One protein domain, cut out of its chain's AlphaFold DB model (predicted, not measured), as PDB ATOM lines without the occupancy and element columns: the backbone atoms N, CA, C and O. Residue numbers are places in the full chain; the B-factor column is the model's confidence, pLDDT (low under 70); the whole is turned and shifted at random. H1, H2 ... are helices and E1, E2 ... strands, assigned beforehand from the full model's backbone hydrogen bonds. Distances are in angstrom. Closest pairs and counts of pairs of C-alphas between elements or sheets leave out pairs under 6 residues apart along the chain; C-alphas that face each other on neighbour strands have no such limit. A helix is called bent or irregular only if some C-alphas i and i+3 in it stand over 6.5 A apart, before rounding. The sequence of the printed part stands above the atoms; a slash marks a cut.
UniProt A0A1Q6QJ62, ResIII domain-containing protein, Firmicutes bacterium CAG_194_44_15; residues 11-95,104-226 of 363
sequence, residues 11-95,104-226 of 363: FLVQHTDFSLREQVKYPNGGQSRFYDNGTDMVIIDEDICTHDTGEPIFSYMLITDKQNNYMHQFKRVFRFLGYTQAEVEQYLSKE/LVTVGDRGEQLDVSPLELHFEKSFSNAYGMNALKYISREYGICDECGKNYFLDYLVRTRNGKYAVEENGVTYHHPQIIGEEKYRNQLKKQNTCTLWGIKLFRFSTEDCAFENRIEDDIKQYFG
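AT A GLANCE: This is residues 11 to 95 and 104 to 226 of the 363 residues of the protein "ResIII domain-containing protein" of Firmicutes bacterium CAG_194_44_15 (UniProt A0A1Q6QJ62). Two strongly twisted four-stranded sheets make two lobes, with helices H2 and H7 packed between them beside edge strands E4 and E8. H4 and H8 pack on the other face of the sheet E5 to E8, the short helix H3 sits over edge strand E4 on the face of the sheet E1 to E4 opposite H2, and residues 111 to 116 stick out. The printed part has 208 residues, with eight named helices and eight named strands in the order H1 E1 E2 E3 H2 E4 H3 H4 H5 E5 E6 E7 H6 H7 E8 H8. Both sheets are mixed, E5 E6 E7 E8 and E1 E2 E3 E4 in order, and the class is mixed, helices and strands. The whole is compact, with a radius of gyration of the C-alphas of 17.1 A and spans of 50 by 44 by 31 A.

IN THESE COORDINATES: One sheet holds E5, residues 139 to 146, E6, 152 to 161 and 23.2 A long, E7, 164 to 171 and 22.3 A, and E8, 201 to 207. The other holds E1, 19 to 25, E2, 31 to 36, E3, 40 to 46, and E4, 76 to 81. The helices are H1, 11 to 14, from C-alpha 11 at (29.372, 52.190, -54.950), H2, 61 to 73, H3, 85 to 92, H4, 118 to 131 and 20.1 A, H5, 133 to 138, H6, 173 to 176, H7, 178 to 198 and 22.9 A, and H8, 214 to 225, to C-alpha 225 at (42.244, 23.128, -53.343). H7 is irregular: C-alphas 180 and 183 are 9.2 A apart.

HOW THE PARTS SIT: E5 E6 E7 and E1 E2 E3 are meanders, each strand the antiparallel neighbour of the one before: N 140 and O 158 are 2.8 A apart, N 159 and O 166 2.8 A, N 21 and O 34 2.8 A, N 33 and O 44 2.9 A. E7, H6 H7, E8 and E3, H2, E4 are strand-helix-strand units, parallel neighbours joined through helices, with right-handed crossovers; N 167 and O 202, and N 43 and O 78, are 2.8 A apart. H7 is on both sheets; its closest C-alphas to E4 are Asn 194 and Phe 78, 5.3 A. H2 is on both too, at heights of 8.7 A over E7 and E8 and 9.7 A over the other sheet. H4 and H8 touch at Ser 126 and Glu 218, 5.6 A, at a steep tilt of 65 degrees. H5 touches H4 and only grazes its sheet; H1 only grazes the other; H6 and H7 touch only at the corner. H2 and H3 lie on opposite faces of the sheet E1 E2 E3 E4. Every O i to N i+4 pair is within hydrogen-bond range in H4; counts are H2 8 of 9, H3 3 of 4, H7 14 of 17, H8 7 of 8 and H5 0 of 2, with 1 of 3 O i to N i+3 pairs in H5, and H1 and H6 are too short for such a pair.

THE WHOLE: The farthest C-alphas, of Val 13 and Leu 114, are 51.2 A apart. Residues 96 to 103 are cut out, with 21.0 A between C-alphas 95 and 104. The link from E3 to H2 is long. Mean pLDDT of the printed part is 82.2; 38 residues are under 70, among them 104 to 122 and 208 to 215.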
ATOM      1  N   PHE A  11      28.073  52.846 -54.884       93.88
ATOM      2  CA  PHE A  11      29.372  52.190 -54.950       93.88
ATOM      3  C   PHE A  11      30.085  52.549 -56.257       93.88
ATOM      4  O   PHE A  11      31.188  53.086 -56.215       93.88
ATOM      5  N   LEU A  12      29.438  52.365 -57.414       94.50
ATOM      6  CA  LEU A  12      30.052  52.650 -58.724       94.50
ATOM      7  C   LEU A  12      30.396  54.131 -58.938       94.50
ATOM      8  O   LEU A  12      31.309  54.448 -59.698       94.50
ATOM      9  N   VAL A  13      29.674  55.045 -58.282       91.81
ATOM     10  CA  VAL A  13      29.986  56.483 -58.320       91.81
ATOM     11  C   VAL A  13      31.314  56.795 -57.620       91.81
ATOM     12  O   VAL A  13      32.027  57.686 -58.072       91.81
ATOM     13  N   GLN A  14      31.644  56.085 -56.538       93.06
ATOM     14  CA  GLN A  14      32.883  56.302 -55.775       93.06
ATOM     15  C   GLN A  14      34.034  55.400 -56.246       93.06
ATOM     16  O   GLN A  14      35.195  55.783 -56.145       93.06
ATOM     17  N   HIS A  15      33.719  54.230 -56.801       93.31
ATOM     18  CA  HIS A  15      34.672  53.206 -57.229       93.31
ATOM     19  C   HIS A  15      34.549  52.963 -58.738       93.31
ATOM     20  O   HIS A  15      34.023  51.948 -59.194       93.31
ATOM     21  N   THR A  16      34.996  53.941 -59.533       92.81
ATOM     22  CA  THR A  16      34.799  53.961 -60.996       92.81
ATOM     23  C   THR A  16      35.574  52.883 -61.759       92.81
ATOM     24  O   THR A  16      35.321  52.672 -62.943       92.81
ATOM     25  N   ASP A  17      36.544  52.236 -61.112       94.25
ATOM     26  CA  ASP A  17      37.311  51.105 -61.642       94.25
ATOM     27  C   ASP A  17      36.554  49.769 -61.548       94.25
ATOM     28  O   ASP A  17      36.934  48.802 -62.208       94.25
ATOM     29  N   PHE A  18      35.464  49.719 -60.779       96.25
ATOM     30  CA  PHE A  18      34.607  48.547 -60.666       96.25
ATOM     31  C   PHE A  18      33.438  48.585 -61.653       96.25
ATOM     32  O   PHE A  18      32.956  49.633 -62.084       96.25
ATOM     33  N   SER A  19      32.923  47.400 -61.966       96.06
ATOM     34  CA  SER A  19      31.710  47.201 -62.753       96.06
ATOM     35  C   SER A  19      30.745  46.270 -62.024       96.06
ATOM     36  O   SER A  19      31.174  45.346 -61.339       96.06
ATOM     37  N   LEU A  20      29.432  46.505 -62.144       96.50
ATOM     38  CA  LEU A  20      28.439  45.567 -61.614       96.50
ATOM     39  C   LEU A  20      28.445  44.298 -62.475       96.50
ATOM     40  O   LEU A  20      28.063  44.343 -63.646       96.50
ATOM     41  N   ARG A  21      28.808  43.171 -61.866       95.44
ATOM     42  CA  ARG A  21      28.822  41.853 -62.500       95.44
ATOM     43  C   ARG A  21      27.455  41.189 -62.458       95.44
ATOM     44  O   ARG A  21      26.956  40.722 -63.478       95.44
ATOM     45  N   GLU A  22      26.840  41.146 -61.281       95.38
ATOM     46  CA  GLU A  22      25.501  40.587 -61.113       95.38
ATOM     47  C   GLU A  22      24.775  41.155 -59.889       95.38
ATOM     48  O   GLU A  22      25.369  41.765 -58.999       95.38
ATOM     49  N   GLN A  23      23.465  40.921 -59.845       95.31
ATOM     50  CA  GLN A  23      22.614  41.213 -58.700       95.31
ATOM     51  C   GLN A  23      21.719  40.004 -58.428       95.31
ATOM     52  O   GLN A  23      21.013  39.534 -59.321       95.31
ATOM     53  N   VAL A  24      21.720  39.537 -57.183       95.06
ATOM     54  CA  VAL A  24      20.904  38.412 -56.714       95.06
ATOM     55  C   VAL A  24      19.877  38.937 -55.723       95.06
ATOM     56  O   VAL A  24      20.211  39.739 -54.856       95.06
ATOM     57  N   LYS A  25      18.623  38.499 -55.857       95.12
ATOM     58  CA  LYS A  25      17.552  38.778 -54.893       95.12
ATOM     59  C   LYS A  25      17.226  37.513 -54.117       95.12
ATOM     60  O   LYS A  25      17.095  36.451 -54.725       95.12
ATOM     61  N   TYR A  26      17.066  37.648 -52.809       94.06
ATOM     62  CA  TYR A  26      16.747  36.551 -51.906       94.06
ATOM     63  C   TYR A  26      15.243  36.492 -51.618       94.06
ATOM     64  O   TYR A  26      14.545  37.499 -51.770       94.06
ATOM     65  N   PRO A  27      14.719  35.326 -51.196       93.19
ATOM     66  CA  PRO A  27      13.296  35.155 -50.900       93.19
ATOM     67  C   PRO A  27      12.730  36.139 -49.868       93.19
ATOM     68  O   PRO A  27      11.561  36.490 -49.954       93.19
ATOM     69  N   ASN A  28      13.559  36.637 -48.945       91.94
ATOM     70  CA  ASN A  28      13.160  37.633 -47.948       91.94
ATOM     71  C   ASN A  28      13.077  39.074 -48.499       91.94
ATOM     72  O   ASN A  28      12.874  40.011 -47.737       91.94
ATOM     73  N   GLY A  29      13.296  39.276 -49.803       91.56
ATOM     74  CA  GLY A  29      13.304  40.592 -50.445       91.56
ATOM     75  C   GLY A  29      14.650  41.320 -50.396       91.56
ATOM     76  O   GLY A  29      14.835  42.267 -51.164       91.56
ATOM     77  N   GLY A  30      15.597  40.850 -49.576       94.19
ATOM     78  CA  GLY A  30      16.973  41.337 -49.563       94.19
ATOM     79  C   GLY A  30      17.711  41.023 -50.863       94.19
ATOM     80  O   GLY A  30      17.255  40.240 -51.703       94.19
ATOM     81  N   GLN A  31      18.877  41.630 -51.058       95.81
ATOM     82  CA  GLN A  31      19.665  41.456 -52.278       95.81
ATOM     83  C   GLN A  31      21.164  41.589 -52.039       95.81
ATOM     84  O   GLN A  31      21.591  42.318 -51.155       95.81
ATOM     85  N   SER A  32      21.955  40.951 -52.897       97.44
ATOM     86  CA  SER A  32      23.402  41.154 -52.977       97.44
ATOM     87  C   SER A  32      23.761  41.685 -54.354       97.44
ATOM     88  O   SER A  32      23.284  41.170 -55.373       97.44
ATOM     89  N   ARG A  33      24.610  42.710 -54.395       97.56
ATOM     90  CA  ARG A  33      25.236  43.215 -55.622       97.56
ATOM     91  C   ARG A  33      26.713  42.851 -55.626       97.56
ATOM     92  O   ARG A  33      27.384  42.984 -54.608       97.56
ATOM     93  N   PHE A  34      27.187  42.381 -56.772       97.75
ATOM     94  CA  PHE A  34      28.529  41.838 -56.955       97.75
ATOM     95  C   PHE A  34      29.258  42.717 -57.962       97.75
ATOM     96  O   PHE A  34      28.809  42.845 -59.103       97.75
ATOM     97  N   TYR A  35      30.358  43.324 -57.539       97.88
ATOM     98  CA  TYR A  35      31.132  44.270 -58.328       97.88
ATOM     99  C   TYR A  35      32.548  43.757 -58.521       97.88
ATOM    100  O   TYR A  35      33.159  43.285 -57.565       97.88
ATOM    101  N   ASP A  36      33.094  43.891 -59.726       96.81
ATOM    102  CA  ASP A  36      34.466  43.479 -59.994       96.81
ATOM    103  C   ASP A  36      35.246  44.466 -60.863       96.81
ATOM    104  O   ASP A  36      34.671  45.162 -61.704       96.81
ATOM    105  N   ASN A  37      36.560  44.515 -60.628       95.88
ATOM    106  CA  ASN A  37      37.543  45.262 -61.420       95.88
ATOM    107  C   ASN A  37      38.557  44.320 -62.110       95.88
ATOM    108  O   ASN A  37      39.676  44.711 -62.443       95.88
ATOM    109  N   GLY A  38      38.196  43.042 -62.277       93.06
ATOM    110  CA  GLY A  38      39.067  41.988 -62.806       93.06
ATOM    111  C   GLY A  38      40.070  41.382 -61.813       93.06
ATOM    112  O   GLY A  38      40.534  40.269 -62.054       93.06
ATOM    113  N   THR A  39      40.383  42.048 -60.696       93.12
ATOM    114  CA  THR A  39      41.266  41.502 -59.639       93.12
ATOM    115  C   THR A  39      40.501  41.232 -58.350       93.12
ATOM    116  O   THR A  39      40.594  40.137 -57.781       93.12
ATOM    117  N   ASP A  40      39.719  42.219 -57.925       96.56
ATOM    118  CA  ASP A  40      38.958  42.216 -56.690       96.56
ATOM    119  C   ASP A  40      37.472  42.039 -56.985       96.56
ATOM    120  O   ASP A  40      36.934  42.610 -57.935       96.56
ATOM    121  N   MET A  41      36.809  41.270 -56.130       98.00
ATOM    122  CA  MET A  41      35.358  41.170 -56.057       98.00
ATOM    123  C   MET A  41      34.880  41.865 -54.785       98.00
ATOM    124  O   MET A  41      35.348  41.545 -53.690       98.00
ATOM    125  N   VAL A  42      33.910  42.765 -54.913       98.19
ATOM    126  CA  VAL A  42      33.200  43.379 -53.790       98.19
ATOM    127  C   VAL A  42      31.742  42.947 -53.825       98.19
ATOM    128  O   VAL A  42      31.042  43.137 -54.816       98.19
ATOM    129  N   ILE A  43      31.276  42.367 -52.725       98.25
ATOM    130  CA  ILE A  43      29.899  41.916 -52.539       98.25
ATOM    131  C   ILE A  43      29.239  42.833 -51.511       98.25
ATOM    132  O   ILE A  43      29.735  42.967 -50.394       98.25
ATOM    133  N   ILE A  44      28.124  43.460 -51.873       98.00
ATOM    134  CA  ILE A  44      27.359  44.329 -50.973       98.00
ATOM    135  C   ILE A  44      25.984  43.718 -50.771       98.00
ATOM    136  O   ILE A  44      25.201  43.621 -51.718       98.00
ATOM    137  N   ASP A  45      25.710  43.316 -49.539       97.62
ATOM    138  CA  ASP A  45      24.442  42.747 -49.114       97.62
ATOM    139  C   ASP A  45      23.530  43.842 -48.549       97.62
ATOM    140  O   ASP A  45      23.946  44.633 -47.709       97.62
ATOM    141  N   GLU A  46      22.269  43.877 -48.962       96.06
ATOM    142  CA  GLU A  46      21.239  44.802 -48.484       96.06
ATOM    143  C   GLU A  46      20.029  43.994 -48.003       96.06
ATOM    144  O   GLU A  46      19.536  43.125 -48.724       96.06
ATOM    145  N   ASP A  47      19.559  44.265 -46.783       94.81
ATOM    146  CA  ASP A  47      18.344  43.681 -46.190       94.81
ATOM    147  C   ASP A  47      18.303  42.134 -46.134       94.81
ATOM    148  O   ASP A  47      17.255  41.523 -45.922       94.81
ATOM    149  N   ILE A  48      19.445  41.453 -46.284       94.06
ATOM    150  CA  ILE A  48      19.510  39.978 -46.262       94.06
ATOM    151  C   ILE A  48      19.343  39.385 -44.855       94.06
ATOM    152  O   ILE A  48      19.042  38.203 -44.707       94.06
ATOM    153  N   CYS A  49      19.545  40.200 -43.817       94.25
ATOM    154  CA  CYS A  49      19.327  39.819 -42.421       94.25
ATOM    155  C   CYS A  49      17.856  39.945 -42.000       94.25
ATOM    156  O   CYS A  49      17.493  39.455 -40.934       94.25
ATOM    157  N   THR A  50      17.011  40.589 -42.810       91.62
ATOM    158  CA  THR A  50      15.600  40.813 -42.486       91.62
ATOM    159  C   THR A  50      14.837  39.493 -42.461       91.62
ATOM    160  O   THR A  50      14.955  38.670 -43.376       91.62
ATOM    161  N   HIS A  51      14.041  39.288 -41.418       89.19
ATOM    162  CA  HIS A  51      13.224  38.095 -41.251       89.19
ATOM    163  C   HIS A  51      11.892  38.450 -40.599       89.19
ATOM    164  O   HIS A  51      11.861  38.902 -39.454       89.19
ATOM    165  N   ASP A  52      10.804  38.242 -41.337       84.00
ATOM    166  CA  ASP A  52       9.455  38.457 -40.831       84.00
ATOM    167  C   ASP A  52       9.001  37.250 -40.006       84.00
ATOM    168  O   ASP A  52       9.121  36.097 -40.425       84.00
ATOM    169  N   THR A  53       8.460  37.517 -38.817       77.69
ATOM    170  CA  THR A  53       7.989  36.479 -37.898       77.69
ATOM    171  C   THR A  53       6.919  35.610 -38.563       77.69
ATOM    172  O   THR A  53       5.803  36.071 -38.797       77.69
ATOM    173  N   GLY A  54       7.235  34.336 -38.805       76.38
ATOM    174  CA  GLY A  54       6.306  33.346 -39.366       76.38
ATOM    175  C   GLY A  54       6.591  32.940 -40.814       76.38
ATOM    176  O   GLY A  54       6.027  31.945 -41.265       76.38
ATOM    177  N   GLU A  55       7.485  33.639 -41.510       86.44
ATOM    178  CA  GLU A  55       8.000  33.205 -42.813       86.44
ATOM    179  C   GLU A  55       9.169  32.219 -42.629       86.44
ATOM    180  O   GLU A  55       9.882  32.286 -41.625       86.44
ATOM    181  N   PRO A  56       9.408  31.281 -43.560       87.31
ATOM    182  CA  PRO A  56      10.607  30.454 -43.527       87.31
ATOM    183  C   PRO A  56      11.857  31.288 -43.854       87.31
ATOM    184  O   PRO A  56      11.824  32.197 -44.687       87.31
ATOM    185  N   ILE A  57      12.991  30.957 -43.231       89.75
ATOM    186  CA  ILE A  57      14.294  31.469 -43.681       89.75
ATOM    187  C   ILE A  57      14.628  30.894 -45.064       89.75
ATOM    188  O   ILE A  57      14.228  29.773 -45.390       89.75
ATOM    189  N   PHE A  58      15.360  31.646 -45.886       91.06
ATOM    190  CA  PHE A  58      15.842  31.121 -47.164       91.06
ATOM    191  C   PHE A  58      17.036  30.170 -46.970       91.06
ATOM    192  O   PHE A  58      17.681  30.177 -45.929       91.06
ATOM    193  N   SER A  59      17.328  29.335 -47.973       88.50
ATOM    194  CA  SER A  59      18.454  28.387 -47.911       88.50
ATOM    195  C   SER A  59      19.794  29.115 -47.869       88.50
ATOM    196  O   SER A  59      20.071  29.984 -48.706       88.50
ATOM    197  N   TYR A  60      20.660  28.710 -46.939       86.00
ATOM    198  CA  TYR A  60      21.966  29.340 -46.774       86.00
ATOM    199  C   TYR A  60      22.879  29.122 -47.987       86.00
ATOM    200  O   TYR A  60      23.718  29.975 -48.288       86.00
ATOM    201  N   MET A  61      22.653  28.037 -48.733       85.06
ATOM    202  CA  MET A  61      23.385  27.707 -49.960       85.06
ATOM    203  C   MET A  61      23.347  28.838 -50.995       85.06
ATOM    204  O   MET A  61      24.332  29.089 -51.683       85.06
ATOM    205  N   LEU A  62      22.247  29.605 -51.059       88.81
ATOM    206  CA  LEU A  62      22.129  30.759 -51.965       88.81
ATOM    207  C   LEU A  62      23.208  31.827 -51.713       88.81
ATOM    208  O   LEU A  62      23.539  32.612 -52.606       88.81
ATOM    209  N   ILE A  63      23.730  31.877 -50.489       90.31
ATOM    210  CA  ILE A  63      24.775  32.797 -50.052       90.31
ATOM    211  C   ILE A  63      26.154  32.153 -50.189       90.31
ATOM    212  O   ILE A  63      27.061  32.798 -50.728       90.31
ATOM    213  N   THR A  64      26.328  30.923 -49.693       88.88
ATOM    214  CA  THR A  64      27.635  30.249 -49.660       88.88
ATOM    215  C   THR A  64      28.113  29.861 -51.057       88.88
ATOM    216  O   THR A  64      29.267  30.138 -51.374       88.88
ATOM    217  N   ASP A  65      27.236  29.372 -51.940       88.62
ATOM    218  CA  ASP A  65      27.604  28.976 -53.310       88.62
ATOM    219  C   ASP A  65      28.159  30.149 -54.116       88.62
ATOM    220  O   ASP A  65      29.225  30.066 -54.732       88.62
ATOM    221  N   LYS A  66      27.453  31.284 -54.089       91.12
ATOM    222  CA  LYS A  66      27.879  32.495 -54.802       91.12
ATOM    223  C   LYS A  66      29.195  33.027 -54.260       91.12
ATOM    224  O   LYS A  66      30.080  33.384 -55.035       91.12
ATOM    225  N   GLN A  67      29.340  33.049 -52.939       93.06
ATOM    226  CA  GLN A  67      30.574  33.487 -52.314       93.06
ATOM    227  C   GLN A  67      31.752  32.580 -52.673       93.06
ATOM    228  O   GLN A  67      32.781  33.092 -53.104       93.06
ATOM    229  N   ASN A  68      31.614  31.264 -52.507       93.69
ATOM    230  CA  ASN A  68      32.681  30.299 -52.769       93.69
ATOM    231  C   ASN A  68      33.113  30.339 -54.235       93.69
ATOM    232  O   ASN A  68      34.307  30.358 -54.531       93.69
ATOM    233  N   ASN A  69      32.150  30.458 -55.151       93.12
ATOM    234  CA  ASN A  69      32.422  30.604 -56.573       93.12
ATOM    235  C   ASN A  69      33.301  31.836 -56.858       93.12
ATOM    236  O   ASN A  69      34.338  31.726 -57.517       93.12
ATOM    237  N   TYR A  70      32.956  32.999 -56.300       95.50
ATOM    238  CA  TYR A  70      33.779  34.195 -56.470       95.50
ATOM    239  C   TYR A  70      35.106  34.141 -55.723       95.50
ATOM    240  O   TYR A  70      36.112  34.614 -56.250       95.50
ATOM    241  N   MET A  71      35.137  33.514 -54.547       95.75
ATOM    242  CA  MET A  71      36.364  33.262 -53.792       95.75
ATOM    243  C   MET A  71      37.346  32.423 -54.610       95.75
ATOM    244  O   MET A  71      38.550  32.680 -54.600       95.75
ATOM    245  N   HIS A  72      36.847  31.462 -55.384       93.62
ATOM    246  CA  HIS A  72      37.657  30.689 -56.314       93.62
ATOM    247  C   HIS A  72      38.162  31.541 -57.495       93.62
ATOM    248  O   HIS A  72      39.363  31.535 -57.763       93.62
ATOM    249  N   GLN A  73      37.286  32.320 -58.146       93.88
ATOM    250  CA  GLN A  73      37.612  33.072 -59.371       93.88
ATOM    251  C   GLN A  73      38.532  34.283 -59.162       93.88
ATOM    252  O   GLN A  73      39.406  34.535 -59.988       93.88
ATOM    253  N   PHE A  74      38.331  35.054 -58.093       95.38
ATOM    254  CA  PHE A  74      38.998  36.345 -57.903       95.38
ATOM    255  C   PHE A  74      40.205  36.242 -56.978       95.38
ATOM    256  O   PHE A  74      40.321  35.309 -56.178       95.38
ATOM    257  N   LYS A  75      41.134  37.199 -57.083       92.94
ATOM    258  CA  LYS A  75      42.314  37.238 -56.208       92.94
ATOM    259  C   LYS A  75      41.905  37.599 -54.784       92.94
ATOM    260  O   LYS A  75      42.347  36.947 -53.841       92.94
ATOM    261  N   ARG A  76      41.052  38.616 -54.647       95.75
ATOM    262  CA  ARG A  76      40.531  39.100 -53.368       95.75
ATOM    263  C   ARG A  76      39.019  39.210 -53.439       95.75
ATOM    264  O   ARG A  76      38.481  39.677 -54.440       95.75
ATOM    265  N   VAL A  77      38.343  38.791 -52.376       97.69
ATOM    266  CA  VAL A  77      36.891  38.929 -52.253       97.69
ATOM    267  C   VAL A  77      36.570  39.611 -50.938       97.69
ATOM    268  O   VAL A  77      36.858  39.078 -49.866       97.69
ATOM    269  N   PHE A  78      35.957  40.782 -51.025       97.69
ATOM    270  CA  PHE A  78      35.452  41.527 -49.884       97.69
ATOM    271  C   PHE A  78      33.929  41.493 -49.881       97.69
ATOM    272  O   PHE A  78      33.293  41.512 -50.936       97.69
ATOM    273  N   ARG A  79      33.331  41.424 -48.695       98.00
ATOM    274  CA  ARG A  79      31.879  41.378 -48.529       98.00
ATOM    275  C   ARG A  79      31.434  42.287 -47.393       98.00
ATOM    276  O   ARG A  79      32.078  42.318 -46.346       98.00
ATOM    277  N   PHE A  80      30.343  43.017 -47.599       98.00
ATOM    278  CA  PHE A  80      29.848  44.044 -46.683       98.00
ATOM    279  C   PHE A  80      28.328  43.976 -46.541       98.00
ATOM    280  O   PHE A  80      27.628  43.653 -47.497       98.00
ATOM    281  N   LEU A  81      27.825  44.324 -45.355       97.19
ATOM    282  CA  LEU A  81      26.395  44.519 -45.116       97.19
ATOM    283  C   LEU A  81      26.075  46.013 -45.245       97.19
ATOM    284  O   LEU A  81      26.332  46.802 -44.332       97.19
ATOM    285  N   GLY A  82      25.510  46.404 -46.377       95.69
ATOM    286  CA  GLY A  82      25.340  47.791 -46.781       95.69
ATOM    287  C   GLY A  82      26.643  48.416 -47.279       95.69
ATOM    288  O   GLY A  82      27.726  47.841 -47.171       95.69
ATOM    289  N   TYR A  83      26.521  49.613 -47.848       95.25
ATOM    290  CA  TYR A  83      27.646  50.349 -48.407       95.25
ATOM    291  C   TYR A  83      27.957  51.596 -47.585       95.25
ATOM    292  O   TYR A  83      27.113  52.482 -47.437       95.25
ATOM    293  N   THR A  84      29.204  51.699 -47.132       94.62
ATOM    294  CA  THR A  84      29.803  52.975 -46.749       94.62
ATOM    295  C   THR A  84      31.179  53.084 -47.397       94.62
ATOM    296  O   THR A  84      31.969  52.142 -47.342       94.62
ATOM    297  N   GLN A  85      31.466  54.231 -48.015       93.38
ATOM    298  CA  GLN A  85      32.735  54.461 -48.712       93.38
ATOM    299  C   GLN A  85      33.934  54.228 -47.783       93.38
ATOM    300  O   GLN A  85      34.842  53.479 -48.122       93.38
ATOM    301  N   ALA A  86      33.887  54.794 -46.573       93.75
ATOM    302  CA  ALA A  86      34.970  54.685 -45.599       93.75
ATOM    303  C   ALA A  86      35.286  53.229 -45.205       93.75
ATOM    304  O   ALA A  86      36.456  52.866 -45.110       93.75
ATOM    305  N   GLU A  87      34.267  52.387 -44.995       93.12
ATOM    306  CA  GLU A  87      34.474  50.978 -44.633       93.12
ATOM    307  C   GLU A  87      35.067  50.183 -45.797       93.12
ATOM    308  O   GLU A  87      35.987  49.398 -45.596       93.12
ATOM    309  N   VAL A  88      34.581  50.397 -47.020       94.75
ATOM    310  CA  VAL A  88      35.100  49.701 -48.204       94.75
ATOM    311  C   VAL A  88      36.549  50.112 -48.489       94.75
ATOM    312  O   VAL A  88      37.412  49.252 -48.683       94.75
ATOM    313  N   GLU A  89      36.844  51.413 -48.472       92.75
ATOM    314  CA  GLU A  89      38.186  51.949 -48.725       92.75
ATOM    315  C   GLU A  89      39.211  51.469 -47.694       92.75
ATOM    316  O   GLU A  89      40.364  51.213 -48.052       92.75
ATOM    317  N   GLN A  90      38.796  51.262 -46.440       91.19
ATOM    318  CA  GLN A  90      39.645  50.693 -45.388       91.19
ATOM    319  C   GLN A  90      40.213  49.314 -45.761       91.19
ATOM    320  O   GLN A  90      41.298  48.965 -45.290       91.19
ATOM    321  N   TYR A  91      39.511  48.531 -46.588       92.88
ATOM    322  CA  TYR A  91      39.997  47.239 -47.079       92.88
ATOM    323  C   TYR A  91      40.657  47.350 -48.454       92.88
ATOM    324  O   TYR A  91      41.746  46.810 -48.640       92.88
ATOM    325  N   LEU A  92      40.045  48.060 -49.409       92.50
ATOM    326  CA  LEU A  92      40.550  48.121 -50.788       92.50
ATOM    327  C   LEU A  92      41.902  48.833 -50.916       92.50
ATOM    328  O   LEU A  92      42.705  48.456 -51.766       92.50
ATOM    329  N   SER A  93      42.174  49.827 -50.064       89.88
ATOM    330  CA  SER A  93      43.442  50.574 -50.075       89.88
ATOM    331  C   SER A  93      44.650  49.767 -49.589       89.88
ATOM    332  O   SER A  93      45.788  50.199 -49.764       89.88
ATOM    333  N   LYS A  94      44.426  48.599 -48.978       85.06
ATOM    334  CA  LYS A  94      45.482  47.740 -48.434       85.06
ATOM    335  C   LYS A  94      45.804  46.635 -49.421       85.06
ATOM    336  O   LYS A  94      44.893  45.977 -49.911       85.06
ATOM    337  N   GLU A  95      47.084  46.385 -49.682       76.62
ATOM    338  CA  GLU A  95      47.497  45.217 -50.471       76.62
ATOM    339  C   GLU A  95      47.423  43.933 -49.632       76.62
ATOM    340  O   GLU A  95      46.765  42.979 -50.048       76.62
ATOM    341  N   LEU A 104      52.887  36.305 -32.963       37.62
ATOM    342  CA  LEU A 104      52.782  34.853 -32.928       37.62
ATOM    343  C   LEU A 104      51.407  34.459 -33.472       37.62
ATOM    344  O   LEU A 104      50.390  34.740 -32.843       37.62
ATOM    345  N   VAL A 105      51.383  33.770 -34.616       45.56
ATOM    346  CA  VAL A 105      50.204  33.014 -35.054       45.56
ATOM    347  C   VAL A 105      49.902  31.989 -33.963       45.56
ATOM    348  O   VAL A 105      50.543  30.941 -33.878       45.56
ATOM    349  N   THR A 106      48.945  32.297 -33.094       36.81
ATOM    350  CA  THR A 106      48.318  31.296 -32.239       36.81
ATOM    351  C   THR A 106      47.481  30.410 -33.145       36.81
ATOM    352  O   THR A 106      46.344  30.741 -33.465       36.81
ATOM    353  N   VAL A 107      48.051  29.291 -33.591       39.41
ATOM    354  CA  VAL A 107      47.232  28.134 -33.958       39.41
ATOM    355  C   VAL A 107      46.447  27.803 -32.693       39.41
ATOM    356  O   VAL A 107      47.064  27.550 -31.654       39.41
ATOM    357  N   GLY A 108      45.125  27.943 -32.748       35.16
ATOM    358  CA  GLY A 108      44.250  27.526 -31.666       35.16
ATOM    359  C   GLY A 108      44.560  26.072 -31.356       35.16
ATOM    360  O   GLY A 108      44.520  25.207 -32.231       35.16
ATOM    361  N   ASP A 109      44.991  25.822 -30.127       36.56
ATOM    362  CA  ASP A 109      45.179  24.470 -29.639       36.56
ATOM    363  C   ASP A 109      43.806  23.946 -29.227       36.56
ATOM    364  O   ASP A 109      43.377  24.110 -28.087       36.56
ATOM    365  N   ARG A 110      43.100  23.319 -30.171       39.56
ATOM    366  CA  ARG A 110      41.891  22.542 -29.874       39.56
ATOM    367  C   ARG A 110      42.201  21.140 -29.346       39.56
ATOM    368  O   ARG A 110      41.382  20.235 -29.467       39.56
ATOM    369  N   GLY A 111      43.375  20.936 -28.744       35.44
ATOM    370  CA  GLY A 111      43.661  19.747 -27.945       35.44
ATOM    371  C   GLY A 111      42.754  19.588 -26.712       35.44
ATOM    372  O   GLY A 111      42.769  18.519 -26.109       35.44
ATOM    373  N   GLU A 112      41.957  20.609 -26.357       31.73
ATOM    374  CA  GLU A 112      41.153  20.676 -25.121       31.73
ATOM    375  C   GLU A 112      39.631  20.888 -25.329       31.73
ATOM    376  O   GLU A 112      38.930  21.302 -24.405       31.73
ATOM    377  N   GLN A 113      39.060  20.562 -26.500       29.83
ATOM    378  CA  GLN A 113      37.597  20.431 -26.648       29.83
ATOM    379  C   GLN A 113      37.205  19.031 -27.142       29.83
ATOM    380  O   GLN A 113      37.638  18.562 -28.189       29.83
ATOM    381  N   LEU A 114      36.398  18.355 -26.322       33.22
ATOM    382  CA  LEU A 114      36.098  16.919 -26.349       33.22
ATOM    383  C   LEU A 114      35.145  16.450 -27.462       33.22
ATOM    384  O   LEU A 114      34.962  15.245 -27.609       33.22
ATOM    385  N   ASP A 115      34.584  17.356 -28.260       34.25
ATOM    386  CA  ASP A 115      33.606  17.026 -29.295       34.25
ATOM    387  C   ASP A 115      34.032  17.648 -30.633       34.25
ATOM    388  O   ASP A 115      33.813  18.836 -30.869       34.25
ATOM    389  N   VAL A 116      34.636  16.841 -31.518       39.81
ATOM    390  CA  VAL A 116      34.716  17.173 -32.952       39.81
ATOM    391  C   VAL A 116      33.279  17.306 -33.432       39.81
ATOM    392  O   VAL A 116      32.483  16.375 -33.263       39.81
ATOM    393  N   SER A 117      32.916  18.462 -33.981       46.72
ATOM    394  CA  SER A 117      31.535  18.675 -34.401       46.72
ATOM    395  C   SER A 117      31.156  17.651 -35.491       46.72
ATOM    396  O   SER A 117      32.019  17.196 -36.247       46.72
ATOM    397  N   PRO A 118      29.878  17.250 -35.631       54.69
ATOM    398  CA  PRO A 118      29.466  16.369 -36.726       54.69
ATOM    399  C   PRO A 118      29.847  16.896 -38.118       54.69
ATOM    400  O   PRO A 118      30.003  16.102 -39.044       54.69
ATOM    401  N   LEU A 119      30.002  18.217 -38.259       58.94
ATOM    402  CA  LEU A 119      30.483  18.857 -39.480       58.94
ATOM    403  C   LEU A 119      31.987  18.639 -39.663       58.94
ATOM    404  O   LEU A 119      32.384  18.189 -40.733       58.94
ATOM    405  N   GLU A 120      32.770  18.795 -38.595       61.56
ATOM    406  CA  GLU A 120      34.237  18.680 -38.616       61.56
ATOM    407  C   GLU A 120      34.656  17.263 -39.004       61.56
ATOM    408  O   GLU A 120      35.521  17.038 -39.854       61.56
ATOM    409  N   LEU A 121      33.953  16.272 -38.451       63.22
ATOM    410  CA  LEU A 121      34.135  14.875 -38.825       63.22
ATOM    411  C   LEU A 121      33.775  14.628 -40.298       63.22
ATOM    412  O   LEU A 121      34.425  13.826 -40.975       63.22
ATOM    413  N   HIS A 122      32.729  15.287 -40.795       69.19
ATOM    414  CA  HIS A 122      32.269  15.131 -42.168       69.19
ATOM    415  C   HIS A 122      33.247  15.754 -43.169       69.19
ATOM    416  O   HIS A 122      33.579  15.111 -44.171       69.19
ATOM    417  N   PHE A 123      33.760  16.954 -42.895       76.19
ATOM    418  CA  PHE A 123      34.768  17.592 -43.735       76.19
ATOM    419  C   PHE A 123      36.073  16.801 -43.746       76.19
ATOM    420  O   PHE A 123      36.583  16.500 -44.821       76.19
ATOM    421  N   GLU A 124      36.592  16.379 -42.589       79.19
ATOM    422  CA  GLU A 124      37.840  15.606 -42.533       79.19
ATOM    423  C   GLU A 124      37.729  14.257 -43.250       79.19
ATOM    424  O   GLU A 124      38.672  13.829 -43.927       79.19
ATOM    425  N   LYS A 125      36.568  13.597 -43.148       73.94
ATOM    426  CA  LYS A 125      36.274  12.378 -43.906       73.94
ATOM    427  C   LYS A 125      36.255  12.664 -45.407       73.94
ATOM    428  O   LYS A 125      36.928  11.961 -46.152       73.94
ATOM    429  N   SER A 126      35.553  13.711 -45.838       76.19
ATOM    430  CA  SER A 126      35.465  14.103 -47.253       76.19
ATOM    431  C   SER A 126      36.833  14.492 -47.820       76.19
ATOM    432  O   SER A 126      37.214  14.073 -48.908       76.19
ATOM    433  N   PHE A 127      37.643  15.210 -47.042       82.25
ATOM    434  CA  PHE A 127      39.011  15.569 -47.401       82.25
ATOM    435  C   PHE A 127      39.919  14.335 -47.514       82.25
ATOM    436  O   PHE A 127      40.709  14.213 -48.452       82.25
ATOM    437  N   SER A 128      39.784  13.386 -46.585       78.75
ATOM    438  CA  SER A 128      40.518  12.114 -46.619       78.75
ATOM    439  C   SER A 128      40.070  11.215 -47.768       78.75
ATOM    440  O   SER A 128      40.900  10.520 -48.347       78.75
ATOM    441  N   ASN A 129      38.791  11.232 -48.137       76.06
ATOM    442  CA  ASN A 129      38.292  10.531 -49.318       76.06
ATOM    443  C   ASN A 129      38.836  11.162 -50.607       76.06
ATOM    444  O   ASN A 129      39.269  10.446 -51.510       76.06
ATOM    445  N   ALA A 130      38.874  12.496 -50.671       81.56
ATOM    446  CA  ALA A 130      39.360  13.233 -51.830       81.56
ATOM    447  C   ALA A 130      40.861  13.017 -52.089       81.56
ATOM    448  O   ALA A 130      41.264  12.917 -53.248       81.56
ATOM    449  N   TYR A 131      41.675  12.926 -51.029       79.06
ATOM    450  CA  TYR A 131      43.141  12.989 -51.125       79.06
ATOM    451  C   TYR A 131      43.912  11.840 -50.452       79.06
ATOM    452  O   TYR A 131      45.139  11.765 -50.563       79.06
ATOM    453  N   GLY A 132      43.220  10.943 -49.756       68.56
ATOM    454  CA  GLY A 132      43.791   9.876 -48.935       68.56
ATOM    455  C   GLY A 132      44.040  10.290 -47.477       68.56
ATOM    456  O   GLY A 132      44.293  11.450 -47.165       68.56
ATOM    457  N   MET A 133      44.049   9.307 -46.568       64.44
ATOM    458  CA  MET A 133      44.192   9.511 -45.111       64.44
ATOM    459  C   MET A 133      45.437  10.317 -44.698       64.44
ATOM    460  O   MET A 133      45.410  11.073 -43.730       64.44
ATOM    461  N   ASN A 134      46.534  10.199 -45.451       65.25
ATOM    462  CA  ASN A 134      47.775  10.925 -45.173       65.25
ATOM    463  C   ASN A 134      47.694  12.426 -45.499       65.25
ATOM    464  O   ASN A 134      48.624  13.159 -45.159       65.25
ATOM    465  N   ALA A 135      46.629  12.890 -46.158       69.25
ATOM    466  CA  ALA A 135      46.448  14.290 -46.520       69.25
ATOM    467  C   ALA A 135      46.076  15.171 -45.317       69.25
ATOM    468  O   ALA A 135      46.405  16.355 -45.318       69.25
ATOM    469  N   LEU A 136      45.486  14.597 -44.260       74.44
ATOM    470  CA  LEU A 136      45.110  15.328 -43.041       74.44
ATOM    471  C   LEU A 136      46.291  16.068 -42.396       74.44
ATOM    472  O   LEU A 136      46.107  17.104 -41.769       74.44
ATOM    473  N   LYS A 137      47.526  15.594 -42.607       73.31
ATOM    474  CA  LYS A 137      48.745  16.254 -42.109       73.31
ATOM    475  C   LYS A 137      48.973  17.662 -42.678       73.31
ATOM    476  O   LYS A 137      49.805  18.380 -42.131       73.31
ATOM    477  N   TYR A 138      48.317  18.005 -43.789       78.38
ATOM    478  CA  TYR A 138      48.424  19.306 -44.459       78.38
ATOM    479  C   TYR A 138      47.378  20.318 -43.985       78.38
ATOM    480  O   TYR A 138      47.447  21.483 -44.376       78.38
ATOM    481  N   ILE A 139      46.421  19.891 -43.158       77.69
ATOM    482  CA  ILE A 139      45.394  20.771 -42.617       77.69
ATOM    483  C   ILE A 139      45.859  21.310 -41.264       77.69
ATOM    484  O   ILE A 139      46.238  20.552 -40.371       77.69
ATOM    485  N   SER A 140      45.808  22.628 -41.103       75.44
ATOM    486  CA  SER A 140      45.960  23.296 -39.810       75.44
ATOM    487  C   SER A 140      44.576  23.591 -39.253       75.44
ATOM    488  O   SER A 140      43.804  24.296 -39.898       75.44
ATOM    489  N   ARG A 141      44.256  23.037 -38.086       76.06
ATOM    490  CA  ARG A 141      42.980  23.272 -37.400       76.06
ATOM    491  C   ARG A 141      43.027  24.575 -36.607       76.06
ATOM    492  O   ARG A 141      44.109  24.958 -36.162       76.06
ATOM    493  N   GLU A 142      41.878  25.224 -36.435       68.25
ATOM    494  CA  GLU A 142      41.721  26.453 -35.639       68.25
ATOM    495  C   GLU A 142      42.806  27.502 -35.914       68.25
ATOM    496  O   GLU A 142      43.446  28.062 -35.018       68.25
ATOM    497  N   TYR A 143      43.067  27.755 -37.189       70.94
ATOM    498  CA  TYR A 143      44.133  28.654 -37.584       70.94
ATOM    499  C   TYR A 143      43.807  30.093 -37.162       70.94
ATOM    500  O   TYR A 143      42.842  30.689 -37.646       70.94
ATOM    501  N   GLY A 144      44.610  30.655 -36.258       72.06
ATOM    502  CA  GLY A 144      44.429  32.018 -35.775       72.06
ATOM    503  C   GLY A 144      44.872  33.068 -36.791       72.06
ATOM    504  O   GLY A 144      45.963  32.992 -37.357       72.06
ATOM    505  N   ILE A 145      44.032  34.080 -36.974       76.56
ATOM    506  CA  ILE A 145      44.342  35.329 -37.672       76.56
ATOM    507  C   ILE A 145      43.951  36.505 -36.780       76.56
ATOM    508  O   ILE A 145      43.137  36.359 -35.868       76.56
ATOM    509  N   CYS A 146      44.465  37.694 -37.065       76.62
ATOM    510  CA  CYS A 146      44.005  38.915 -36.416       76.62
ATOM    511  C   CYS A 146      43.698  40.014 -37.428       76.62
ATOM    512  O   CYS A 146      44.249  40.039 -38.532       76.62
ATOM    513  N   ASP A 147      42.788  40.910 -37.053       76.94
ATOM    514  CA  ASP A 147      42.634  42.178 -37.754       76.94
ATOM    515  C   ASP A 147      43.692  43.202 -37.308       76.94
ATOM    516  O   ASP A 147      44.482  42.980 -36.389       76.94
ATOM    517  N   GLU A 148      43.697  44.356 -37.970       72.88
ATOM    518  CA  GLU A 148      44.615  45.463 -37.678       72.88
ATOM    519  C   GLU A 148      44.455  46.066 -36.275       72.88
ATOM    520  O   GLU A 148      45.369  46.713 -35.770       72.88
ATOM    521  N   CYS A 149      43.307  45.845 -35.633       70.69
ATOM    522  CA  CYS A 149      43.039  46.282 -34.269       70.69
ATOM    523  C   CYS A 149      43.530  45.255 -33.234       70.69
ATOM    524  O   CYS A 149      43.336  45.458 -32.034       70.69
ATOM    525  N   GLY A 150      44.134  44.146 -33.678       66.62
ATOM    526  CA  GLY A 150      44.591  43.054 -32.823       66.62
ATOM    527  C   GLY A 150      43.470  42.120 -32.364       66.62
ATOM    528  O   GLY A 150      43.689  41.302 -31.470       66.62
ATOM    529  N   LYS A 151      42.265  42.209 -32.942       73.62
ATOM    530  CA  LYS A 151      41.185  41.266 -32.639       73.62
ATOM    531  C   LYS A 151      41.473  39.938 -33.326       73.62
ATOM    532  O   LYS A 151      41.611  39.882 -34.545       73.62
ATOM    533  N   ASN A 152      41.509  38.870 -32.537       72.44
ATOM    534  CA  ASN A 152      41.756  37.522 -33.030       72.44
ATOM    535  C   ASN A 152      40.481  36.865 -33.577       72.44
ATOM    536  O   ASN A 152      39.385  37.027 -33.032       72.44
ATOM    537  N   TYR A 153      40.662  36.076 -34.628       75.56
ATOM    538  CA  TYR A 153      39.683  35.185 -35.230       75.56
ATOM    539  C   TYR A 153      40.334  33.816 -35.439       75.56
ATOM    540  O   TYR A 153      41.535  33.740 -35.673       75.56
ATOM    541  N   PHE A 154      39.545  32.747 -35.405       76.25
ATOM    542  CA  PHE A 154      40.020  31.380 -35.637       76.25
ATOM    543  C   PHE A 154      39.300  30.789 -36.836       76.25
ATOM    544  O   PHE A 154      38.083  30.934 -36.919       76.25
ATOM    545  N   LEU A 155      40.043  30.187 -37.761       79.69
ATOM    546  CA  LEU A 155      39.515  29.496 -38.937       79.69
ATOM    547  C   LEU A 155      39.457  28.001 -38.661       79.69
ATOM    548  O   LEU A 155      40.459  27.470 -38.188       79.69
ATOM    549  N   ASP A 156      38.355  27.323 -38.976       78.38
ATOM    550  CA  ASP A 156      38.200  25.901 -38.622       78.38
ATOM    551  C   ASP A 156      39.332  25.062 -39.221       78.38
ATOM    552  O   ASP A 156      40.008  24.313 -38.512       78.38
ATOM    553  N   TYR A 157      39.626  25.296 -40.504       83.62
ATOM    554  CA  TYR A 157      40.732  24.652 -41.199       83.62
ATOM    555  C   TYR A 157      41.484  25.612 -42.120       83.62
ATOM    556  O   TYR A 157      40.895  26.487 -42.753       83.62
ATOM    557  N   LEU A 158      42.791  25.395 -42.257       86.56
ATOM    558  CA  LEU A 158      43.654  26.046 -43.237       86.56
ATOM    559  C   LEU A 158      44.518  25.010 -43.964       86.56
ATOM    560  O   LEU A 158      45.238  24.237 -43.336       86.56
ATOM    561  N   VAL A 159      44.515  25.067 -45.290       88.69
ATOM    562  CA  VAL A 159      45.421  24.336 -46.177       88.69
ATOM    563  C   VAL A 159      46.345  25.333 -46.865       88.69
ATOM    564  O   VAL A 159      45.908  26.322 -47.461       88.69
ATOM    565  N   ARG A 160      47.651  25.075 -46.789       88.12
ATOM    566  CA  ARG A 160      48.670  25.864 -47.486       88.12
ATOM    567  C   ARG A 160      49.132  25.117 -48.723       88.12
ATOM    568  O   ARG A 160      49.450  23.932 -48.662       88.12
ATOM    569  N   THR A 161      49.221  25.831 -49.834       87.69
ATOM    570  CA  THR A 161      49.787  25.321 -51.083       87.69
ATOM    571  C   THR A 161      50.887  26.251 -51.571       87.69
ATOM    572  O   THR A 161      51.043  27.364 -51.065       87.69
ATOM    573  N   ARG A 162      51.632  25.831 -52.593       83.06
ATOM    574  CA  ARG A 162      52.609  26.701 -53.265       83.06
ATOM    575  C   ARG A 162      51.974  27.931 -53.919       83.06
ATOM    576  O   ARG A 162      52.655  28.936 -54.087       83.06
ATOM    577  N   ASN A 163      50.685  27.859 -54.254       82.00
ATOM    578  CA  ASN A 163      49.976  28.874 -55.036       82.00
ATOM    579  C   ASN A 163      49.049  29.761 -54.190       82.00
ATOM    580  O   ASN A 163      48.489  30.728 -54.702       82.00
ATOM    581  N   GLY A 164      48.874  29.453 -52.904       87.31
ATOM    582  CA  GLY A 164      47.993  30.217 -52.030       87.31
ATOM    583  C   GLY A 164      47.620  29.500 -50.740       87.31
ATOM    584  O   GLY A 164      47.996  28.347 -50.500       87.31
ATOM    585  N   LYS A 165      46.862  30.210 -49.904       91.25
ATOM    586  CA  LYS A 165      46.312  29.716 -48.642       91.25
ATOM    587  C   LYS A 165      44.798  29.613 -48.772       91.25
ATOM    588  O   LYS A 165      44.146  30.569 -49.200       91.25
ATOM    589  N   TYR A 166      44.245  28.485 -48.363       92.50
ATOM    590  CA  TYR A 166      42.820  28.210 -48.464       92.50
ATOM    591  C   TYR A 166      42.288  27.824 -47.096       92.50
ATOM    592  O   TYR A 166      42.834  26.931 -46.457       92.50
ATOM    593  N   ALA A 167      41.253  28.511 -46.638       90.69
ATOM    594  CA  ALA A 167      40.610  28.231 -45.368       90.69
ATOM    595  C   ALA A 167      39.194  27.711 -45.578       90.69
ATOM    596  O   ALA A 167      38.541  28.050 -46.566       90.69
ATOM    597  N   VAL A 168      38.733  26.919 -44.620       88.75
ATOM    598  CA  VAL A 168      37.373  26.394 -44.566       88.75
ATOM    599  C   VAL A 168      36.716  26.830 -43.272       88.75
ATOM    600  O   VAL A 168      37.334  26.783 -42.212       88.75
ATOM    601  N   GLU A 169      35.463  27.252 -43.400       85.75
ATOM    602  CA  GLU A 169      34.538  27.491 -42.301       85.75
ATOM    603  C   GLU A 169      33.332  26.577 -42.435       85.75
ATOM    604  O   GLU A 169      32.605  26.618 -43.439       85.75
ATOM    605  N   GLU A 170      33.069  25.823 -41.387       73.38
ATOM    606  CA  GLU A 170      31.906  24.969 -41.279       73.38
ATOM    607  C   GLU A 170      30.756  25.749 -40.672       73.38
ATOM    608  O   GLU A 170      30.664  26.021 -39.475       73.38
ATOM    609  N   ASN A 171      29.837  26.152 -41.535       69.88
ATOM    610  CA  ASN A 171      28.778  27.048 -41.139       69.88
ATOM    611  C   ASN A 171      27.490  26.266 -40.875       69.88
ATOM    612  O   ASN A 171      26.698  25.996 -41.778       69.88
ATOM    613  N   GLY A 172      27.223  25.966 -39.605       62.41
ATOM    614  CA  GLY A 172      25.886  25.544 -39.186       62.41
ATOM    615  C   GLY A 172      24.861  26.660 -39.408       62.41
ATOM    616  O   GLY A 172      25.085  27.786 -38.952       62.41
ATOM    617  N   VAL A 173      23.735  26.355 -40.070       61.72
ATOM    618  CA  VAL A 173      22.672  27.330 -40.408       61.72
ATOM    619  C   VAL A 173      22.231  28.131 -39.180       61.72
ATOM    620  O   VAL A 173      22.198  29.357 -39.219       61.72
ATOM    621  N   THR A 174      22.004  27.474 -38.044       63.00
ATOM    622  CA  THR A 174      21.565  28.112 -36.787       63.00
ATOM    623  C   THR A 174      22.537  29.154 -36.231       63.00
ATOM    624  O   THR A 174      22.113  30.086 -35.551       63.00
ATOM    625  N   TYR A 175      23.832  29.012 -36.508       66.81
ATOM    626  CA  TYR A 175      24.884  29.864 -35.950       66.81
ATOM    627  C   TYR A 175      25.429  30.880 -36.949       66.81
ATOM    628  O   TYR A 175      26.149  31.795 -36.542       66.81
ATOM    629  N   HIS A 176      25.081  30.739 -38.232       79.62
ATOM    630  CA  HIS A 176      25.683  31.535 -39.298       79.62
ATOM    631  C   HIS A 176      24.694  32.206 -40.245       79.62
ATOM    632  O   HIS A 176      25.067  33.170 -40.911       79.62
ATOM    633  N   HIS A 177      23.440  31.759 -40.290       85.00
ATOM    634  CA  HIS A 177      22.475  32.306 -41.231       85.00
ATOM    635  C   HIS A 177      22.136  33.774 -40.906       85.00
ATOM    636  O   HIS A 177      21.722  34.057 -39.775       85.00
ATOM    637  N   PRO A 178      22.229  34.713 -41.871       90.69
ATOM    638  CA  PRO A 178      22.044  36.148 -41.623       90.69
ATOM    639  C   PRO A 178      20.672  36.495 -41.035       90.69
ATOM    640  O   PRO A 178      20.594  37.361 -40.166       90.69
ATOM    641  N   GLN A 179      19.611  35.790 -41.449       89.94
ATOM    642  CA  GLN A 179      18.252  35.966 -40.910       89.94
ATOM    643  C   GLN A 179      18.071  35.454 -39.469       89.94
ATOM    644  O   GLN A 179      17.093  35.806 -38.822       89.94
ATOM    645  N   ILE A 180      18.987  34.616 -38.964       86.38
ATOM    646  CA  ILE A 180      18.914  34.050 -37.605       86.38
ATOM    647  C   ILE A 180      19.785  34.855 -36.642       86.38
ATOM    648  O   ILE A 180      19.379  35.168 -35.525       86.38
ATOM    649  N   ILE A 181      21.011  35.173 -37.056       85.50
ATOM    650  CA  ILE A 181      22.015  35.762 -36.164       85.50
ATOM    651  C   ILE A 181      21.896  37.283 -36.032       85.50
ATOM    652  O   ILE A 181      22.467  37.856 -35.102       85.50
ATOM    653  N   GLY A 182      21.177  37.926 -36.957       90.88
ATOM    654  CA  GLY A 182      21.022  39.375 -37.030       90.88
ATOM    655  C   GLY A 182      22.254  40.110 -37.574       90.88
ATOM    656  O   GLY A 182      23.344  39.551 -37.731       90.88
ATOM    657  N   GLU A 183      22.083  41.403 -37.853       94.88
ATOM    658  CA  GLU A 183      23.090  42.210 -38.555       94.88
ATOM    659  C   GLU A 183      24.438  42.290 -37.837       94.88
ATOM    660  O   GLU A 183      25.482  42.210 -38.477       94.88
ATOM    661  N   GLU A 184      24.447  42.449 -36.512       92.56
ATOM    662  CA  GLU A 184      25.686  42.652 -35.754       92.56
ATOM    663  C   GLU A 184      26.615  41.434 -35.853       92.56
ATOM    664  O   GLU A 184      27.807  41.554 -36.164       92.56
ATOM    665  N   LYS A 185      26.065  40.235 -35.633       87.81
ATOM    666  CA  LYS A 185      26.819  38.984 -35.758       87.81
ATOM    667  C   LYS A 185      27.227  38.735 -37.203       87.81
ATOM    668  O   LYS A 185      28.358  38.311 -37.440       87.81
ATOM    669  N   TYR A 186      26.362  39.063 -38.161       93.75
ATOM    670  CA  TYR A 186      26.689  38.929 -39.575       93.75
ATOM    671  C   TYR A 186      27.846  39.851 -39.989       93.75
ATOM    672  O   TYR A 186      28.825  39.385 -40.565       93.75
ATOM    673  N   ARG A 187      27.837  41.126 -39.577       94.44
ATOM    674  CA  ARG A 187      28.963  42.059 -39.782       94.44
ATOM    675  C   ARG A 187      30.268  41.518 -39.202       94.44
ATOM    676  O   ARG A 187      31.317  41.662 -39.823       94.44
ATOM    677  N   ASN A 188      30.232  40.865 -38.040       89.00
ATOM    678  CA  ASN A 188      31.421  40.231 -37.465       89.00
ATOM    679  C   ASN A 188      31.955  39.069 -38.323       89.00
ATOM    680  O   ASN A 188      33.174  38.935 -38.452       89.00
ATOM    681  N   GLN A 189      31.080  38.271 -38.944       90.38
ATOM    682  CA  GLN A 189      31.497  37.232 -39.896       90.38
ATOM    683  C   GLN A 189      32.107  37.818 -41.169       90.38
ATOM    684  O   GLN A 189      33.100  37.289 -41.671       90.38
ATOM    685  N   LEU A 190      31.545  38.917 -41.677       95.06
ATOM    686  CA  LEU A 190      32.077  39.614 -42.847       95.06
ATOM    687  C   LEU A 190      33.447  40.239 -42.559       95.06
ATOM    688  O   LEU A 190      34.359  40.103 -43.368       95.06
ATOM    689  N   LYS A 191      33.644  40.820 -41.367       93.50
ATOM    690  CA  LYS A 191      34.964  41.289 -40.912       93.50
ATOM    691  C   LYS A 191      35.990  40.160 -40.905       93.50
ATOM    692  O   LYS A 191      37.053  40.319 -41.485       93.50
ATOM    693  N   LYS A 192      35.654  38.997 -40.330       90.94
ATOM    694  CA  LYS A 192      36.526  37.806 -40.341       90.94
ATOM    695  C   LYS A 192      36.942  37.421 -41.767       90.94
ATOM    696  O   LYS A 192      38.117  37.173 -42.019       90.94
ATOM    697  N   GLN A 193      35.995  37.415 -42.704       94.62
ATOM    698  CA  GLN A 193      36.262  37.120 -44.113       94.62
ATOM    699  C   GLN A 193      37.161  38.164 -44.777       94.62
ATOM    700  O   GLN A 193      38.138  37.802 -45.424       94.62
ATOM    701  N   ASN A 194      36.861  39.449 -44.604       95.62
ATOM    702  CA  ASN A 194      37.657  40.519 -45.195       95.62
ATOM    703  C   ASN A 194      39.084  40.528 -44.617       95.62
ATOM    704  O   ASN A 194      40.043  40.752 -45.355       95.62
ATOM    705  N   THR A 195      39.244  40.183 -43.334       91.19
ATOM    706  CA  THR A 195      40.550  39.921 -42.718       91.19
ATOM    707  C   THR A 195      41.254  38.743 -43.393       91.19
ATOM    708  O   THR A 195      42.405  38.897 -43.782       91.19
ATOM    709  N   CYS A 196      40.589  37.601 -43.625       92.50
ATOM    710  CA  CYS A 196      41.189  36.478 -44.369       92.50
ATOM    711  C   CYS A 196      41.730  36.924 -45.732       92.50
ATOM    712  O   CYS A 196      42.873  36.624 -46.073       92.50
ATOM    713  N   THR A 197      40.941  37.706 -46.471       94.38
ATOM    714  CA  THR A 197      41.332  38.240 -47.778       94.38
ATOM    715  C   THR A 197      42.610  39.078 -47.691       94.38
ATOM    716  O   THR A 197      43.512  38.900 -48.507       94.38
ATOM    717  N   LEU A 198      42.742  39.934 -46.673       91.56
ATOM    718  CA  LEU A 198      43.960  40.721 -46.446       91.56
ATOM    719  C   LEU A 198      45.166  39.886 -45.973       91.56
ATOM    720  O   LEU A 198      46.304  40.314 -46.140       91.56
ATOM    721  N   TRP A 199      44.944  38.698 -45.409       87.38
ATOM    722  CA  TRP A 199      45.994  37.717 -45.082       87.38
ATOM    723  C   TRP A 199      46.438  36.866 -46.292       87.38
ATOM    724  O   TRP A 199      47.274  35.957 -46.152       87.38
ATOM    725  N   GLY A 200      45.853  37.119 -47.469       91.00
ATOM    726  CA  GLY A 200      46.037  36.305 -48.670       91.00
ATOM    727  C   GLY A 200      45.400  34.917 -48.550       91.00
ATOM    728  O   GLY A 200      45.889  33.963 -49.156       91.00
ATOM    729  N   ILE A 201      44.358  34.781 -47.723       93.00
ATOM    730  CA  ILE A 201      43.637  33.530 -47.472       93.00
ATOM    731  C   ILE A 201      42.281  33.577 -48.177       93.00
ATOM    732  O   ILE A 201      41.464  34.465 -47.931       93.00
ATOM    733  N   LYS A 202      42.009  32.572 -49.012       95.25
ATOM    734  CA  LYS A 202      40.692  32.355 -49.620       95.25
ATOM    735  C   LYS A 202      39.806  31.552 -48.667       95.25
ATOM    736  O   LYS A 202      40.099  30.390 -48.407       95.25
ATOM    737  N   LEU A 203      38.753  32.179 -48.140       94.62
ATOM    738  CA  LEU A 203      37.855  31.588 -47.143       94.62
ATOM    739  C   LEU A 203      36.617  30.957 -47.799       94.62
ATOM    740  O   LEU A 203      35.716  31.674 -48.243       94.62
ATOM    741  N   PHE A 204      36.552  29.629 -47.819       92.69
ATOM    742  CA  PHE A 204      35.397  28.871 -48.296       92.69
ATOM    743  C   PHE A 204      34.466  28.513 -47.141       92.69
ATOM    744  O   PHE A 204      34.912  28.140 -46.059       92.69
ATOM    745  N   ARG A 205      33.159  28.631 -47.368       88.88
ATOM    746  CA  ARG A 205      32.126  28.303 -46.381       88.88
ATOM    747  C   ARG A 205      31.380  27.056 -46.824       88.88
ATOM    748  O   ARG A 205      30.735  27.094 -47.865       88.88
ATOM    749  N   PHE A 206      31.426  25.999 -46.027       82.19
ATOM    750  CA  PHE A 206      30.621  24.799 -46.244       82.19
ATOM    751  C   PHE A 206      29.485  24.806 -45.232       82.19
ATOM    752  O   PHE A 206      29.728  24.838 -44.024       82.19
ATOM    753  N   SER A 207      28.242  24.866 -45.701       73.25
ATOM    754  CA  SER A 207      27.085  24.817 -44.814       73.25
ATOM    755  C   SER A 207      26.656  23.385 -44.509       73.25
ATOM    756  O   SER A 207      26.918  22.463 -45.277       73.25
ATOM    757  N   THR A 208      25.903  23.196 -43.425       66.38
ATOM    758  CA  THR A 208      25.221  21.916 -43.150       66.38
ATOM    759  C   THR A 208      24.319  21.457 -44.299       66.38
ATOM    760  O   THR A 208      24.093  20.261 -44.444       66.38
ATOM    761  N   GLU A 209      23.784  22.393 -45.092       65.62
ATOM    762  CA  GLU A 209      22.963  22.088 -46.271       65.62
ATOM    763  C   GLU A 209      23.833  21.597 -47.441       65.62
ATOM    764  O   GLU A 209      23.460  20.641 -48.121       65.62
ATOM    765  N   ASP A 210      25.025  22.181 -47.621       59.22
ATOM    766  CA  ASP A 210      26.012  21.760 -48.629       59.22
ATOM    767  C   ASP A 210      26.531  20.339 -48.344       59.22
ATOM    768  O   ASP A 210      26.664  19.518 -49.255       59.22
ATOM    769  N   CYS A 211      26.741  20.018 -47.064       56.88
ATOM    770  CA  CYS A 211      27.213  18.713 -46.587       56.88
ATOM    771  C   CYS A 211      26.169  17.581 -46.692       56.88
ATOM    772  O   CYS A 211      26.478  16.426 -46.400       56.88
ATOM    773  N   ALA A 212      24.925  17.865 -47.100       57.62
ATOM    774  CA  ALA A 212      23.894  16.833 -47.253       57.62
ATOM    775  C   ALA A 212      24.153  15.886 -48.447       57.62
ATOM    776  O   ALA A 212      23.528  14.827 -48.538       57.62
ATOM    777  N   PHE A 213      25.076  16.242 -49.348       59.88
ATOM    778  CA  PHE A 213      25.432  15.459 -50.533       59.88
ATOM    779  C   PHE A 213      26.942  15.164 -50.563       59.88
ATOM    780  O   PHE A 213      27.717  15.964 -51.079       59.88
ATOM    781  N   GLU A 214      27.352  13.993 -50.057       55.97
ATOM    782  CA  GLU A 214      28.769  13.590 -49.892       55.97
ATOM    783  C   GLU A 214      29.627  13.781 -51.162       55.97
ATOM    784  O   GLU A 214      30.753  14.260 -51.084       55.97
ATOM    785  N   ASN A 215      29.092  13.496 -52.352       61.81
ATOM    786  CA  ASN A 215      29.859  13.647 -53.598       61.81
ATOM    787  C   ASN A 215      30.166  15.115 -53.940       61.81
ATOM    788  O   ASN A 215      31.180  15.404 -54.567       61.81
ATOM    789  N   ARG A 216      29.300  16.051 -53.533       72.88
ATOM    790  CA  ARG A 216      29.452  17.469 -53.872       72.88
ATOM    791  C   ARG A 216      30.601  18.105 -53.099       72.88
ATOM    792  O   ARG A 216      31.383  18.835 -53.691       72.88
ATOM    793  N   ILE A 217      30.726  17.804 -51.805       75.19
ATOM    794  CA  ILE A 217      31.802  18.362 -50.977       75.19
ATOM    795  C   ILE A 217      33.176  17.859 -51.432       75.19
ATOM    796  O   ILE A 217      34.124  18.637 -51.457       75.19
ATOM    797  N   GLU A 218      33.292  16.597 -51.857       80.56
ATOM    798  CA  GLU A 218      34.542  16.060 -52.409       80.56
ATOM    799  C   GLU A 218      34.931  16.739 -53.732       80.56
ATOM    800  O   GLU A 218      36.105  17.069 -53.934       80.56
ATOM    801  N   ASP A 219      33.956  16.978 -54.613       82.44
ATOM    802  CA  ASP A 219      34.165  17.696 -55.874       82.44
ATOM    803  C   ASP A 219      34.524  19.171 -55.632       82.44
ATOM    804  O   ASP A 219      35.472  19.675 -56.235       82.44
ATOM    805  N   ASP A 220      33.846  19.842 -54.698       83.25
ATOM    806  CA  ASP A 220      34.119  21.230 -54.307       83.25
ATOM    807  C   ASP A 220      35.518  21.371 -53.683       83.25
ATOM    808  O   ASP A 220      36.284  22.261 -54.056       83.25
ATOM    809  N   ILE A 221      35.901  20.460 -52.782       85.94
ATOM    810  CA  ILE A 221      37.247  20.397 -52.192       85.94
ATOM    811  C   ILE A 221      38.305  20.306 -53.298       85.94
ATOM    812  O   ILE A 221      39.264  21.083 -53.297       85.94
ATOM    813  N   LYS A 222      38.110  19.419 -54.282       87.19
ATOM    814  CA  LYS A 222      39.033  19.273 -55.420       87.19
ATOM    815  C   LYS A 222      39.046  20.498 -56.321       87.19
ATOM    816  O   LYS A 222      40.114  20.930 -56.754       87.19
ATOM    817  N   GLN A 223      37.883  21.088 -56.580       87.88
ATOM    818  CA  GLN A 223      37.772  22.306 -57.370       87.88
ATOM    819  C   GLN A 223      38.518  23.474 -56.709       87.88
ATOM    820  O   GLN A 223      39.169  24.260 -57.399       87.88
ATOM    821  N   TYR A 224      38.442  23.597 -55.384       87.12
ATOM    822  CA  TYR A 224      38.997  24.738 -54.660       87.12
ATOM    823  C   TYR A 224      40.465  24.568 -54.271       87.12
ATOM    824  O   TYR A 224      41.219  25.537 -54.378       87.12
ATOM    825  N   PHE A 225      40.883  23.374 -53.839       87.19
ATOM    826  CA  PHE A 225      42.244  23.128 -53.343       87.19
ATOM    827  C   PHE A 225      43.142  22.414 -54.358       87.19
ATOM    828  O   PHE A 225      44.359  22.407 -54.187       87.19
ATOM    829  N   GLY A 226      42.571  21.870 -55.435       86.94
ATOM    830  CA  GLY A 226      43.284  21.153 -56.490       86.94
ATOM    831  C   GLY A 226      42.954  19.661 -56.521       86.94
ATOM    832  O   GLY A 226      42.375  19.105 -55.594       86.94
TER     833      GLY A 226